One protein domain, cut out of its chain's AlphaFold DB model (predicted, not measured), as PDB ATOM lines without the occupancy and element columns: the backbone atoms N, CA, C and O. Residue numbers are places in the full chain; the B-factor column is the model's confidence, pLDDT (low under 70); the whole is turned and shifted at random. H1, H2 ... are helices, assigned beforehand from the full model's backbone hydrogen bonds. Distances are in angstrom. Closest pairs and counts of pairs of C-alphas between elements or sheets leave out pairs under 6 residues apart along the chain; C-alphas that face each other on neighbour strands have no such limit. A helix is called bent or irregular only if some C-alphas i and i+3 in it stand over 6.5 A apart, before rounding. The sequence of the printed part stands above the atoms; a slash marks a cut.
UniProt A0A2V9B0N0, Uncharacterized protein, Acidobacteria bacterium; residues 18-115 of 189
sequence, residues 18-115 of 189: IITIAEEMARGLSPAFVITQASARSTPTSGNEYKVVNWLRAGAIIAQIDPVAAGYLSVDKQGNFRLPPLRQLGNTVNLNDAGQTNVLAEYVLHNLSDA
ATOM      1  N   ILE A  18      -3.744  55.653 -13.781       91.31
ATOM      2  CA  ILE A  18      -2.574  55.103 -13.062       91.31
ATOM      3  C   ILE A  18      -1.641  56.216 -12.549       91.31
ATOM      4  O   ILE A  18      -1.098  56.094 -11.455       91.31
ATOM      5  N   ILE A  19      -1.495  57.318 -13.294       92.44
ATOM      6  CA  ILE A  19      -0.712  58.483 -12.849       92.44
ATOM      7  C   ILE A  19      -1.394  59.175 -11.663       92.44
ATOM      8  O   ILE A  19      -0.724  59.508 -10.692       92.44
ATOM      9  N   THR A  20      -2.720  59.342 -11.707       92.00
ATOM     10  CA  THR A  20      -3.496  59.880 -10.582       92.00
ATOM     11  C   THR A  20      -3.351  58.994  -9.347       92.00
ATOM     12  O   THR A  20      -3.015  59.497  -8.285       92.00
ATOM     13  N   ILE A  21      -3.493  57.672  -9.493       94.88
ATOM     14  CA  ILE A  21      -3.295  56.702  -8.407       94.88
ATOM     15  C   ILE A  21      -1.887  56.839  -7.815       94.88
ATOM     16  O   ILE A  21      -1.740  56.881  -6.598       94.88
ATOM     17  N   ALA A  22      -0.851  56.931  -8.656       96.81
ATOM     18  CA  ALA A  22       0.526  57.104  -8.196       96.81
ATOM     19  C   ALA A  22       0.714  58.413  -7.409       96.81
ATOM     20  O   ALA A  22       1.329  58.406  -6.347       96.81
ATOM     21  N   GLU A  23       0.155  59.521  -7.895       97.19
ATOM     22  CA  GLU A  23       0.204  60.822  -7.219       97.19
ATOM     23  C   GLU A  23      -0.525  60.788  -5.867       97.19
ATOM     24  O   GLU A  23      -0.006  61.261  -4.856       97.19
ATOM     25  N   GLU A  24      -1.717  60.194  -5.812       97.06
ATOM     26  CA  GLU A  24      -2.487  60.032  -4.575       97.06
ATOM     27  C   GLU A  24      -1.744  59.166  -3.552       97.06
ATOM     28  O   GLU A  24      -1.701  59.496  -2.363       97.06
ATOM     29  N   MET A  25      -1.114  58.087  -4.023       97.94
ATOM     30  CA  MET A  25      -0.264  57.218  -3.216       97.94
ATOM     31  C   MET A  25       0.960  57.960  -2.673       97.94
ATOM     32  O   MET A  25       1.239  57.868  -1.477       97.94
ATOM     33  N   ALA A  26       1.659  58.721  -3.520       97.69
ATOM     34  CA  ALA A  26       2.829  59.515  -3.141       97.69
ATOM     35  C   ALA A  26       2.485  60.605  -2.112       97.69
ATOM     36  O   ALA A  26       3.299  60.930  -1.248       97.69
ATOM     37  N   ARG A  27       1.257  61.133  -2.156       98.00
ATOM     38  CA  ARG A  27       0.715  62.074  -1.162       98.00
ATOM     39  C   ARG A  27       0.228  61.410   0.128       98.00
ATOM     40  O   ARG A  27      -0.159  62.121   1.052       98.00
ATOM     41  N   GLY A  28       0.226  60.080   0.202       97.50
ATOM     42  CA  GLY A  28      -0.237  59.337   1.373       97.50
ATOM     43  C   GLY A  28      -1.744  59.446   1.612       97.50
ATOM     44  O   GLY A  28      -2.180  59.445   2.765       97.50
ATOM     45  N   LEU A  29      -2.551  59.582   0.551       98.38
ATOM     46  CA  LEU A  29      -4.007  59.573   0.699       98.38
ATOM     47  C   LEU A  29      -4.499  58.207   1.195       98.38
ATOM     48  O   LEU A  29      -3.887  57.173   0.960       98.38
ATOM     49  N   SER A  30      -5.634  58.193   1.896       97.94
ATOM     50  CA  SER A  30      -6.123  56.958   2.522       97.94
ATOM     51  C   SER A  30      -6.336  55.825   1.500       97.94
ATOM     52  O   SER A  30      -6.883  56.091   0.424       97.94
ATOM     53  N   PRO A  31      -6.042  54.554   1.843       97.94
ATOM     54  CA  PRO A  31      -6.300  53.429   0.947       97.94
ATOM     55  C   PRO A  31      -7.743  53.336   0.456       97.94
ATOM     56  O   PRO A  31      -7.978  53.037  -0.711       97.94
ATOM     57  N   ALA A  32      -8.717  53.663   1.313       97.31
ATOM     58  CA  ALA A  32     -10.129  53.669   0.931       97.31
ATOM     59  C   ALA A  32     -10.403  54.640  -0.227       97.31
ATOM     60  O   ALA A  32     -11.159  54.313  -1.139       97.31
ATOM     61  N   PHE A  33      -9.770  55.815  -0.205       96.50
ATOM     62  CA  PHE A  33      -9.898  56.813  -1.263       96.50
ATOM     63  C   PHE A  33      -9.220  56.344  -2.554       96.50
ATOM     64  O   PHE A  33      -9.873  56.280  -3.590       96.50
ATOM     65  N   VAL A  34      -7.954  55.928  -2.482       96.62
ATOM     66  CA  VAL A  34      -7.172  55.531  -3.667       96.62
ATOM     67  C   VAL A  34      -7.776  54.311  -4.369       96.62
ATOM     68  O   VAL A  34      -7.888  54.280  -5.592       96.62
ATOM     69  N   ILE A  35      -8.239  53.308  -3.615       96.50
ATOM     70  CA  ILE A  35      -8.906  52.129  -4.192       96.50
ATOM     71  C   ILE A  35     -10.255  52.516  -4.810       96.50
ATOM     72  O   ILE A  35     -10.636  51.958  -5.842       96.50
ATOM     73  N   THR A  36     -10.960  53.494  -4.229       94.81
ATOM     74  CA  THR A  36     -12.184  54.040  -4.831       94.81
ATOM     75  C   THR A  36     -11.881  54.647  -6.192       94.81
ATOM     76  O   THR A  36     -12.513  54.238  -7.160       94.81
ATOM     77  N   GLN A  37     -10.875  55.520  -6.297       93.19
ATOM     78  CA  GLN A  37     -10.455  56.130  -7.567       93.19
ATOM     79  C   GLN A  37     -10.026  55.068  -8.588       93.19
ATOM     80  O   GLN A  37     -10.475  55.064  -9.732       93.19
ATOM     81  N   ALA A  38      -9.243  54.077  -8.154       93.56
ATOM     82  CA  ALA A  38      -8.849  52.950  -8.996       93.56
ATOM     83  C   ALA A  38     -10.052  52.133  -9.510       93.56
ATOM     84  O   ALA A  38      -9.974  51.516 -10.570       93.56
ATOM     85  N   SER A  39     -11.176  52.132  -8.793       92.88
ATOM     86  CA  SER A  39     -12.383  51.384  -9.167       92.88
ATOM     87  C   SER A  39     -13.240  52.085 -10.227       92.88
ATOM     88  O   SER A  39     -14.161  51.460 -10.750       92.88
ATOM     89  N   ALA A  40     -12.930  53.329 -10.618       88.06
ATOM     90  CA  ALA A  40     -13.681  54.105 -11.617       88.06
ATOM     91  C   ALA A  40     -13.988  53.305 -12.894       88.06
ATOM     92  O   ALA A  40     -15.095  53.326 -13.418       88.06
ATOM     93  N   ARG A  41     -13.023  52.511 -13.367       83.25
ATOM     94  CA  ARG A  41     -13.093  51.820 -14.666       83.25
ATOM     95  C   ARG A  41     -13.416  50.337 -14.580       83.25
ATOM     96  O   ARG A  41     -13.524  49.673 -15.611       83.25
ATOM     97  N   SER A  42     -13.564  49.813 -13.369       87.81
ATOM     98  CA  SER A  42     -14.076  48.475 -13.127       87.81
ATOM     99  C   SER A  42     -14.453  48.337 -11.663       87.81
ATOM    100  O   SER A  42     -13.594  48.452 -10.792       87.81
ATOM    101  N   THR A  43     -15.701  47.962 -11.395       88.19
ATOM    102  CA  THR A  43     -16.058  47.470 -10.064       88.19
ATOM    103  C   THR A  43     -15.209  46.220  -9.754       88.19
ATOM    104  O   THR A  43     -15.162  45.313 -10.593       88.19
ATOM    105  N   PRO A  44     -14.535  46.128  -8.589       91.56
ATOM    106  CA  PRO A  44     -13.679  44.994  -8.229       91.56
ATOM    107  C   PRO A  44     -14.499  43.794  -7.730       91.56
ATOM    108  O   PRO A  44     -14.226  43.221  -6.686       91.56
ATOM    109  N   THR A  45     -15.546  43.415  -8.454       88.69
ATOM    110  CA  THR A  45     -16.394  42.255  -8.150       88.69
ATOM    111  C   THR A  45     -16.577  41.407  -9.407       88.69
ATOM    112  O   THR A  45     -16.081  41.754 -10.486       88.69
ATOM    113  N   SER A  46     -17.244  40.256  -9.280       86.56
ATOM    114  CA  SER A  46     -17.547  39.363 -10.412       86.56
ATOM    115  C   SER A  46     -16.304  38.979 -11.228       86.56
ATOM    116  O   SER A  46     -16.324  38.969 -12.456       86.56
ATOM    117  N   GLY A  47     -15.192  38.715 -10.533       88.38
ATOM    118  CA  GLY A  47     -13.921  38.320 -11.145       88.38
ATOM    119  C   GLY A  47     -13.066  39.467 -11.689       88.38
ATOM    120  O   GLY A  47     -12.042  39.194 -12.301       88.38
ATOM    121  N   ASN A  48     -13.430  40.737 -11.474       91.19
ATOM    122  CA  ASN A  48     -12.659  41.884 -11.978       91.19
ATOM    123  C   ASN A  48     -11.669  42.499 -10.974       91.19
ATOM    124  O   ASN A  48     -10.996  43.471 -11.313       91.19
ATOM    125  N   GLU A  49     -11.543  41.951  -9.760       94.62
ATOM    126  CA  GLU A  49     -10.616  42.459  -8.735       94.62
ATOM    127  C   GLU A  49      -9.184  42.625  -9.264       94.62
ATOM    128  O   GLU A  49      -8.532  43.633  -8.986       94.62
ATOM    129  N   TYR A  50      -8.720  41.684 -10.095       94.00
ATOM    130  CA  TYR A  50      -7.368  41.700 -10.653       94.00
ATOM    131  C   TYR A  50      -7.037  42.985 -11.417       94.00
ATOM    132  O   TYR A  50      -5.880  43.401 -11.428       94.00
ATOM    133  N   LYS A  51      -8.030  43.623 -12.051       93.62
ATOM    134  CA  LYS A  51      -7.827  44.862 -12.810       93.62
ATOM    135  C   LYS A  51      -7.427  45.990 -11.871       93.62
ATOM    136  O   LYS A  51      -6.390  46.615 -12.067       93.62
ATOM    137  N   VAL A  52      -8.208  46.169 -10.807       94.75
ATOM    138  CA  VAL A  52      -7.964  47.191  -9.785       94.75
ATOM    139  C   VAL A  52      -6.650  46.910  -9.058       94.75
ATOM    140  O   VAL A  52      -5.838  47.818  -8.901       94.75
ATOM    141  N   VAL A  53      -6.370  45.648  -8.711       96.19
ATOM    142  CA  VAL A  53      -5.082  45.247  -8.118       96.19
ATOM    143  C   VAL A  53      -3.906  45.589  -9.035       96.19
ATOM    144  O   VAL A  53      -2.910  46.145  -8.574       96.19
ATOM    145  N   ASN A  54      -4.013  45.307 -10.335       94.88
ATOM    146  CA  ASN A  54      -2.971  45.642 -11.304       94.88
ATOM    147  C   ASN A  54      -2.740  47.151 -11.414       94.88
ATOM    148  O   ASN A  54      -1.589  47.580 -11.493       94.88
ATOM    149  N   TRP A  55      -3.797  47.962 -11.387       95.62
ATOM    150  CA  TRP A  55      -3.673  49.421 -11.442       95.62
ATOM    151  C   TRP A  55      -3.062  50.002 -10.168       95.62
ATOM    152  O   TRP A  55      -2.182  50.855 -10.260       95.62
ATOM    153  N   LEU A  56      -3.447  49.495  -8.993       96.44
ATOM    154  CA  LEU A  56      -2.837  49.872  -7.714       96.44
ATOM    155  C   LEU A  56      -1.359  49.480  -7.671       96.44
ATOM    156  O   LEU A  56      -0.520  50.282  -7.272       96.44
ATOM    157  N   ARG A  57      -1.016  48.276  -8.139       96.19
ATOM    158  CA  ARG A  57       0.375  47.822  -8.232       96.19
ATOM    159  C   ARG A  57       1.188  48.694  -9.188       96.19
ATOM    160  O   ARG A  57       2.315  49.051  -8.862       96.19
ATOM    161  N   ALA A  58       0.630  49.057 -10.341       95.38
ATOM    162  CA  ALA A  58       1.281  49.962 -11.286       95.38
ATOM    163  C   ALA A  58       1.497  51.358 -10.680       95.38
ATOM    164  O   ALA A  58       2.600  51.894 -10.775       95.38
ATOM    165  N   GLY A  59       0.484  51.912 -10.006       96.31
ATOM    166  CA  GLY A  59       0.589  53.190  -9.301       96.31
ATOM    167  C   GLY A  59       1.660  53.166  -8.209       96.31
ATOM    168  O   GLY A  59       2.497  54.062  -8.157       96.31
ATOM    169  N   ALA A  60       1.714  52.097  -7.412       97.81
ATOM    170  CA  ALA A  60       2.708  51.926  -6.355       97.81
ATOM    171  C   ALA A  60       4.142  51.805  -6.894       97.81
ATOM    172  O   ALA A  60       5.062  52.372  -6.309       97.81
ATOM    173  N   ILE A  61       4.334  51.126  -8.035       97.50
ATOM    174  CA  ILE A  61       5.631  51.059  -8.728       97.50
ATOM    175  C   ILE A  61       6.085  52.459  -9.155       97.50
ATOM    176  O   ILE A  61       7.241  52.813  -8.935       97.50
ATOM    177  N   ILE A  62       5.188  53.257  -9.743       97.62
ATOM    178  CA  ILE A  62       5.499  54.627 -10.184       97.62
ATOM    179  C   ILE A  62       5.794  55.533  -8.985       97.62
ATOM    180  O   ILE A  62       6.760  56.288  -9.017       97.62
ATOM    181  N   ALA A  63       5.001  55.424  -7.918       97.81
ATOM    182  CA  ALA A  63       5.190  56.167  -6.675       97.81
ATOM    183  C   ALA A  63       6.387  55.671  -5.838       97.81
ATOM    184  O   ALA A  63       6.742  56.309  -4.852       97.81
ATOM    185  N   GLN A  64       7.003  54.547  -6.221       98.00
ATOM    186  CA  GLN A  64       8.109  53.891  -5.516       98.00
ATOM    187  C   GLN A  64       7.796  53.549  -4.050       98.00
ATOM    188  O   GLN A  64       8.649  53.683  -3.172       98.00
ATOM    189  N   ILE A  65       6.578  53.075  -3.784       97.31
ATOM    190  CA  ILE A  65       6.143  52.648  -2.449       97.31
ATOM    191  C   ILE A  65       5.830  51.150  -2.408       97.31
ATOM    192  O   ILE A  65       5.462  50.550  -3.419       97.31
ATOM    193  N   ASP A  66       5.919  50.550  -1.220       98.06
ATOM    194  CA  ASP A  66       5.375  49.214  -0.975       98.06
ATOM    195  C   ASP A  66       3.848  49.316  -0.769       98.06
ATOM    196  O   ASP A  66       3.399  49.881   0.237       98.06
ATOM    197  N   PRO A  67       3.025  48.779  -1.692       97.94
ATOM    198  CA  PRO A  67       1.575  48.904  -1.606       97.94
ATOM    199  C   PRO A  67       0.965  48.110  -0.448       97.94
ATOM    200  O   PRO A  67      -0.144  48.438  -0.029       97.94
ATOM    201  N   VAL A  68       1.641  47.079   0.067       98.25
ATOM    202  CA  VAL A  68       1.161  46.298   1.215       98.25
ATOM    203  C   VAL A  68       1.477  47.027   2.507       98.25
ATOM    204  O   VAL A  68       0.579  47.229   3.323       98.25
ATOM    205  N   ALA A  69       2.716  47.494   2.671       97.88
ATOM    206  CA  ALA A  69       3.106  48.265   3.851       97.88
ATOM    207  C   ALA A  69       2.294  49.565   3.987       97.88
ATOM    208  O   ALA A  69       1.932  49.959   5.093       97.88
ATOM    209  N   ALA A  70       1.959  50.203   2.861       97.62
ATOM    210  CA  ALA A  70       1.119  51.398   2.828       97.62
ATOM    211  C   ALA A  70      -0.397  51.105   2.911       97.62
ATOM    212  O   ALA A  70      -1.202  52.033   2.974       97.62
ATOM    213  N   GLY A  71      -0.805  49.831   2.924       97.75
ATOM    214  CA  GLY A  71      -2.195  49.414   3.111       97.75
ATOM    215  C   GLY A  71      -3.098  49.546   1.882       97.75
ATOM    216  O   GLY A  71      -4.313  49.451   2.031       97.75
ATOM    217  N   TYR A  72      -2.544  49.755   0.683       98.19
ATOM    218  CA  TYR A  72      -3.287  49.798  -0.587       98.19
ATOM    219  C   TYR A  72      -3.589  48.406  -1.153       98.19
ATOM    220  O   TYR A  72      -4.573  48.228  -1.868       98.19
ATOM    221  N   LEU A  73      -2.754  47.420  -0.834       98.19
ATOM    222  CA  LEU A  73      -2.940  46.012  -1.165       98.19
ATOM    223  C   LEU A  73      -2.768  45.153   0.090       98.19
ATOM    224  O   LEU A  73      -2.173  45.559   1.081       98.19
ATOM    225  N   SER A  74      -3.287  43.936   0.027       96.81
ATOM    226  CA  SER A  74      -3.002  42.865   0.980       96.81
ATOM    227  C   SER A  74      -2.493  41.641   0.231       96.81
ATOM    228  O   SER A  74      -2.619  41.567  -0.991       96.81
ATOM    229  N   VAL A  75      -1.923  40.689   0.960       95.38
ATOM    230  CA  VAL A  75      -1.481  39.407   0.409       95.38
ATOM    231  C   VAL A  75      -2.371  38.310   0.984       95.38
ATOM    232  O   VAL A  75      -2.589  38.274   2.196       95.38
ATOM    233  N   ASP A  76      -2.926  37.449   0.132       92.44
ATOM    234  CA  ASP A  76      -3.673  36.274   0.588       92.44
ATOM    235  C   ASP A  76      -2.751  35.116   1.000       92.44
ATOM    236  O   ASP A  76      -1.524  35.193   0.920       92.44
ATOM    237  N   LYS A  77      -3.341  34.006   1.456       90.12
ATOM    238  CA  LYS A  77      -2.588  32.823   1.904       90.12
ATOM    239  C   LYS A  77      -1.740  32.187   0.801       90.12
ATOM    240  O   LYS A  77      -0.832  31.420   1.110       90.12
ATOM    241  N   GLN A  78      -2.046  32.467  -0.462       90.06
ATOM    242  CA  GLN A  78      -1.336  31.954  -1.627       90.06
ATOM    243  C   GLN A  78      -0.237  32.913  -2.101       90.06
ATOM    244  O   GLN A  78       0.480  32.588  -3.045       90.06
ATOM    245  N   GLY A  79      -0.067  34.065  -1.448       91.19
ATOM    246  CA  GLY A  79       0.921  35.062  -1.842       91.19
ATOM    247  C   GLY A  79       0.425  36.030  -2.919       91.19
ATOM    248  O   GLY A  79       1.221  36.822  -3.420       91.19
ATOM    249  N   ASN A  80      -0.862  35.999  -3.280       93.06
ATOM    250  CA  ASN A  80      -1.401  36.871  -4.318       93.06
ATOM    251  C   ASN A  80      -1.833  38.215  -3.738       93.06
ATOM    252  O   ASN A  80      -2.380  38.294  -2.636       93.06
ATOM    253  N   PHE A  81      -1.659  39.278  -4.523       96.69
ATOM    254  CA  PHE A  81      -2.182  40.589  -4.158       96.69
ATOM    255  C   PHE A  81      -3.705  40.629  -4.259       96.69
ATOM    256  O   PHE A  81      -4.275  40.273  -5.292       96.69
ATOM    257  N   ARG A  82      -4.344  41.140  -3.208       96.56
ATOM    258  CA  ARG A  82      -5.794  41.320  -3.073       96.56
ATOM    259  C   ARG A  82      -6.118  42.712  -2.554       96.56
ATOM    260  O   ARG A  82      -5.272  43.350  -1.917       96.56
ATOM    261  N   LEU A  83      -7.358  43.157  -2.739       96.94
ATOM    262  CA  LEU A  83      -7.828  44.362  -2.066       96.94
ATOM    263  C   LEU A  83      -7.854  44.147  -0.541       96.94
ATOM    264  O   LEU A  83      -8.314  43.099  -0.066       96.94
ATOM    265  N   PRO A  84      -7.347  45.120   0.235       96.94
ATOM    266  CA  PRO A  84      -7.239  45.006   1.679       96.94
ATOM    267  C   PRO A  84      -8.624  45.055   2.347       96.94
ATOM    268  O   PRO A  84      -9.529  45.746   1.863       96.94
ATOM    269  N   PRO A  85      -8.807  44.357   3.479       96.00
ATOM    270  CA  PRO A  85     -10.038  44.402   4.259       96.00
ATOM    271  C   PRO A  85     -10.110  45.716   5.057       96.00
ATOM    272  O   PRO A  85      -9.792  45.776   6.239       96.00
ATOM    273  N   LEU A  86     -10.481  46.809   4.388       96.00
ATOM    274  CA  LEU A  86     -10.546  48.136   5.007       96.00
ATOM    275  C   LEU A  86     -11.721  48.285   5.987       96.00
ATOM    276  O   LEU A  86     -12.741  47.600   5.894       96.00
ATOM    277  N   ARG A  87     -11.620  49.284   6.874       93.12
ATOM    278  CA  ARG A  87     -12.622  49.606   7.906       93.12
ATOM    279  C   ARG A  87     -12.791  48.444   8.890       93.12
ATOM    280  O   ARG A  87     -11.895  48.198   9.679       93.12
ATOM    281  N   GLN A  88     -13.946  47.783   8.870       93.19
ATOM    282  CA  GLN A  88     -14.281  46.638   9.725       93.19
ATOM    283  C   GLN A  88     -14.386  45.336   8.910       93.19
ATOM    284  O   GLN A  88     -14.783  44.299   9.447       93.19
ATOM    285  N   LEU A  89     -14.085  45.383   7.602       90.06
ATOM    286  CA  LEU A  89     -13.992  44.175   6.787       90.06
ATOM    287  C   LEU A  89     -12.891  43.279   7.373       90.06
ATOM    288  O   LEU A  89     -11.912  43.772   7.919       90.06
ATOM    289  N   GLY A  90     -13.057  41.959   7.297       85.44
ATOM    290  CA  GLY A  90     -12.059  41.013   7.808       85.44
ATOM    291  C   GLY A  90     -12.113  40.712   9.313       85.44
ATOM    292  O   GLY A  90     -11.509  39.725   9.718       85.44
ATOM    293  N   ASN A  91     -12.861  41.465  10.136       89.12
ATOM    294  CA  ASN A  91     -12.926  41.225  11.591       89.12
ATOM    295  C   ASN A  91     -13.517  39.860  11.976       89.12
ATOM    296  O   ASN A  91     -13.084  39.236  12.940       89.12
ATOM    297  N   THR A  92     -14.556  39.427  11.258       91.38
ATOM    298  CA  THR A  92     -15.268  38.163  11.529       91.38
ATOM    299  C   THR A  92     -15.237  37.234  10.326       91.38
ATOM    300  O   THR A  92     -15.116  36.023  10.477       91.38
ATOM    301  N   VAL A  93     -15.337  37.804   9.125       92.56
ATOM    302  CA  VAL A  93     -15.324  37.066   7.865       92.56
ATOM    303  C   VAL A  93     -14.193  37.606   7.010       92.56
ATOM    304  O   VAL A  93     -14.189  38.784   6.647       92.56
ATOM    305  N   ASN A  94     -13.248  36.734   6.666       91.19
ATOM    306  CA  ASN A  94     -12.232  37.028   5.671       91.19
ATOM    307  C   ASN A  94     -12.796  36.714   4.276       91.19
ATOM    308  O   ASN A  94     -12.882  35.553   3.877       91.19
ATOM    309  N   LEU A  95     -13.198  37.757   3.546       92.38
ATOM    310  CA  LEU A  95     -13.757  37.612   2.202       92.38
ATOM    311  C   LEU A  95     -12.736  37.035   1.216       92.38
ATOM    312  O   LEU A  95     -13.101  36.168   0.426       92.38
ATOM    313  N   ASN A  96     -11.465  37.431   1.317       90.25
ATOM    314  CA  ASN A  96     -10.412  36.929   0.433       90.25
ATOM    315  C   ASN A  96     -10.234  35.409   0.583       90.25
ATOM    316  O   ASN A  96     -10.151  34.715  -0.432       90.25
ATOM    317  N   ASP A  97     -10.255  34.895   1.822       89.81
ATOM    318  CA  ASP A  97     -10.211  33.451   2.121       89.81
ATOM    319  C   ASP A  97     -11.447  32.705   1.592       89.81
ATOM    320  O   ASP A  97     -11.353  31.543   1.203       89.81
ATOM    321  N   ALA A  98     -12.603  33.370   1.559       90.25
ATOM    322  CA  ALA A  98     -13.844  32.840   0.996       90.25
ATOM    323  C   ALA A  98     -13.929  32.981  -0.541       90.25
ATOM    324  O   ALA A  98     -14.988  32.750  -1.125       90.25
ATOM    325  N   GLY A  99     -12.843  33.393  -1.208       88.00
ATOM    326  CA  GLY A  99     -12.814  33.610  -2.657       88.00
ATOM    327  C   GLY A  99     -13.617  34.829  -3.123       88.00
ATOM    328  O   GLY A  99     -13.934  34.940  -4.304       88.00
ATOM    329  N   GLN A 100     -13.963  35.734  -2.208       91.38
ATOM    330  CA  GLN A 100     -14.650  36.994  -2.478       91.38
ATOM    331  C   GLN A 100     -13.679  38.171  -2.390       91.38
ATOM    332  O   GLN A 100     -12.594  38.065  -1.823       91.38
ATOM    333  N   THR A 101     -14.074  39.304  -2.961       93.25
ATOM    334  CA  THR A 101     -13.304  40.549  -2.897       93.25
ATOM    335  C   THR A 101     -13.781  41.410  -1.733       93.25
ATOM    336  O   THR A 101     -14.984  41.539  -1.501       93.25
ATOM    337  N   ASN A 102     -12.851  42.055  -1.027       94.81
ATOM    338  CA  ASN A 102     -13.200  43.138  -0.109       94.81
ATOM    339  C   ASN A 102     -13.747  44.331  -0.901       94.81
ATOM    340  O   ASN A 102     -13.016  44.984  -1.646       94.81
ATOM    341  N   VAL A 103     -15.036  44.620  -0.729       93.06
ATOM    342  CA  VAL A 103     -15.738  45.668  -1.473       93.06
ATOM    343  C   VAL A 103     -16.300  46.719  -0.524       93.06
ATOM    344  O   VAL A 103     -16.918  46.401   0.492       93.06
ATOM    345  N   LEU A 104     -16.089  47.986  -0.873       94.88
ATOM    346  CA  LEU A 104     -16.771  49.126  -0.275       94.88
ATOM    347  C   LEU A 104     -17.813  49.661  -1.264       94.88
ATOM    348  O   LEU A 104     -17.625  49.567  -2.479       94.88
ATOM    349  N   ALA A 105     -18.909  50.228  -0.753       92.56
ATOM    350  CA  ALA A 105     -19.972  50.781  -1.594       92.56
ATOM    351  C   ALA A 105     -19.434  51.867  -2.540       92.56
ATOM    352  O   ALA A 105     -19.840  51.955  -3.695       92.56
ATOM    353  N   GLU A 106     -18.459  52.636  -2.065       92.94
ATOM    354  CA  GLU A 106     -17.762  53.685  -2.795       92.94
ATOM    355  C   GLU A 106     -17.123  53.173  -4.087       92.94
ATOM    356  O   GLU A 106     -17.139  53.884  -5.084       92.94
ATOM    357  N   TYR A 107     -16.634  51.930  -4.120       92.81
ATOM    358  CA  TYR A 107     -16.011  51.361  -5.318       92.81
ATOM    359  C   TYR A 107     -17.039  51.206  -6.443       92.81
ATOM    360  O   TYR A 107     -16.764  51.537  -7.594       92.81
ATOM    361  N   VAL A 108     -18.244  50.747  -6.089       89.19
ATOM    362  CA  VAL A 108     -19.368  50.583  -7.020       89.19
ATOM    363  C   VAL A 108     -19.921  51.947  -7.422       89.19
ATOM    364  O   VAL A 108     -20.117  52.204  -8.602       89.19
ATOM    365  N   LEU A 109     -20.147  52.838  -6.454       85.88
ATOM    366  CA  LEU A 109     -20.686  54.174  -6.713       85.88
ATOM    367  C   LEU A 109     -19.749  55.003  -7.590       85.88
ATOM    368  O   LEU A 109     -20.211  55.671  -8.510       85.88
ATOM    369  N   HIS A 110     -18.441  54.937  -7.347       87.56
ATOM    370  CA  HIS A 110     -17.475  55.645  -8.170       87.56
ATOM    371  C   HIS A 110     -17.368  55.031  -9.567       87.56
ATOM    372  O   HIS A 110     -17.360  55.772 -10.548       87.56
ATOM    373  N   ASN A 111     -17.398  53.694  -9.676       87.00
ATOM    374  CA  ASN A 111     -17.499  53.033 -10.974       87.00
ATOM    375  C   ASN A 111     -18.746  53.476 -11.742       87.00
ATOM    376  O   ASN A 111     -18.637  53.750 -12.926       87.00
ATOM    377  N   LEU A 112     -19.901  53.601 -11.082       81.00
ATOM    378  CA  LEU A 112     -21.124  54.127 -11.694       81.00
ATOM    379  C   LEU A 112     -20.999  55.607 -12.081       81.00
ATOM    380  O   LEU A 112     -21.545  56.006 -13.102       81.00
ATOM    381  N   SER A 113     -20.280  56.412 -11.291       73.38
ATOM    382  CA  SER A 113     -20.073  57.837 -11.581       73.38
ATOM    383  C   SER A 113     -19.152  58.088 -12.777       73.38
ATOM    384  O   SER A 113     -19.384  59.033 -13.522       73.38
ATOM    385  N   ASP A 114     -18.135  57.242 -12.976       72.50
ATOM    386  CA  ASP A 114     -17.285  57.276 -14.175       72.50
ATOM    387  C   ASP A 114     -17.934  56.529 -15.348       72.50
ATOM    388  O   ASP A 114     -17.712  56.847 -16.519       72.50
ATOM    389  N   ALA A 115     -18.795  55.552 -15.050       64.00
ATOM    390  CA  ALA A 115     -19.627  54.886 -16.033       64.00
ATOM    391  C   ALA A 115     -20.777  55.797 -16.485       64.00
ATOM    392  O   ALA A 115     -21.961  55.524 -16.268       64.00
TER     393      ALA A 115
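Overview. This is residues 18 to 115 of the 189 residues of an uncharacterized protein of Acidobacteria bacterium (UniProt A0A2V9B0N0). Three helices, H1, H2 and H4, stand side by side in a row with H2 in the middle, and the longest helix, H3, crosses H1 and H2 at a steep angle. The other large part is a long looping stretch, residues 64 to 104, which leaves the end of H3, swings out as far as Thr 92 and comes back to the beginning of H4. The printed part has 98 residues with four named helices, H1, H2, H3 and H4 along the chain, and no named strand; the class is all helix, though under half of the residues, 45 of 98, are in named elements. It is compact, with a radius of gyration of the C-alphas of 12.4 A, and rounded, with spans of 33 by 30 by 21 A.

Arrangement. Look first at H3, residues 49 to 63. It touches H1, residues 18 to 26, at a steep tilt of 61 degrees, the same way; the closest C-alphas, of Ala 22 and Gly 59, are 4.1 A apart. With residues 52 to 56 alone, H3 also touches H2, residues 31 to 41, at a steep tilt of 63 degrees, opposite ways; the closest C-alphas are those of Ala 38 and Val 52, 5.9 A apart. H2 is the hub, touching the three other helices. H1 and H2 form a helical hairpin: they touch at a shallow tilt of 4 degrees, opposite ways, with the closest C-alphas, of Ile 21 and Val 34, 6.2 A apart. On H4, residues 105 to 114, find Asn 111: its C-alpha is 4.0 A from that of Ala 40, the closest pair where H2 and H4 touch, at a steep tilt of 39 degrees, the same way. H4 is apart from H1 and from H3. Every O i to N i+4 pair is within hydrogen-bond range in H1, H3 and H4, against 5 of 7 in H2.

Along the chain. Find C-alpha 49 at (-10.616, 42.459, -8.735); from there H3 runs 21.0 A to C-alpha 63 at (5.190, 56.167, -6.675). H1 spans 12.1 A from C-alpha 18. H2 spans 17.1 A and is irregular, with C-alphas 38 and 41 standing 7.2 A apart. H4 runs 14.4 A to C-alpha 114 at (-17.285, 57.276, -14.175).

Size, cuts and confidence. The two C-alphas farthest apart are those of Ile 19 and Thr 92, at 34.9 A. The link from H1 to H2 is tight, that from H2 to H3 short, and that from H3 to H4 long, with 41 residues. Within the long link, look for residues 74 to 75 paired antiparallel with residues 81 to 82. The printed part has no cut; its mean pLDDT is 93.0, and residue 115 alone is under 70.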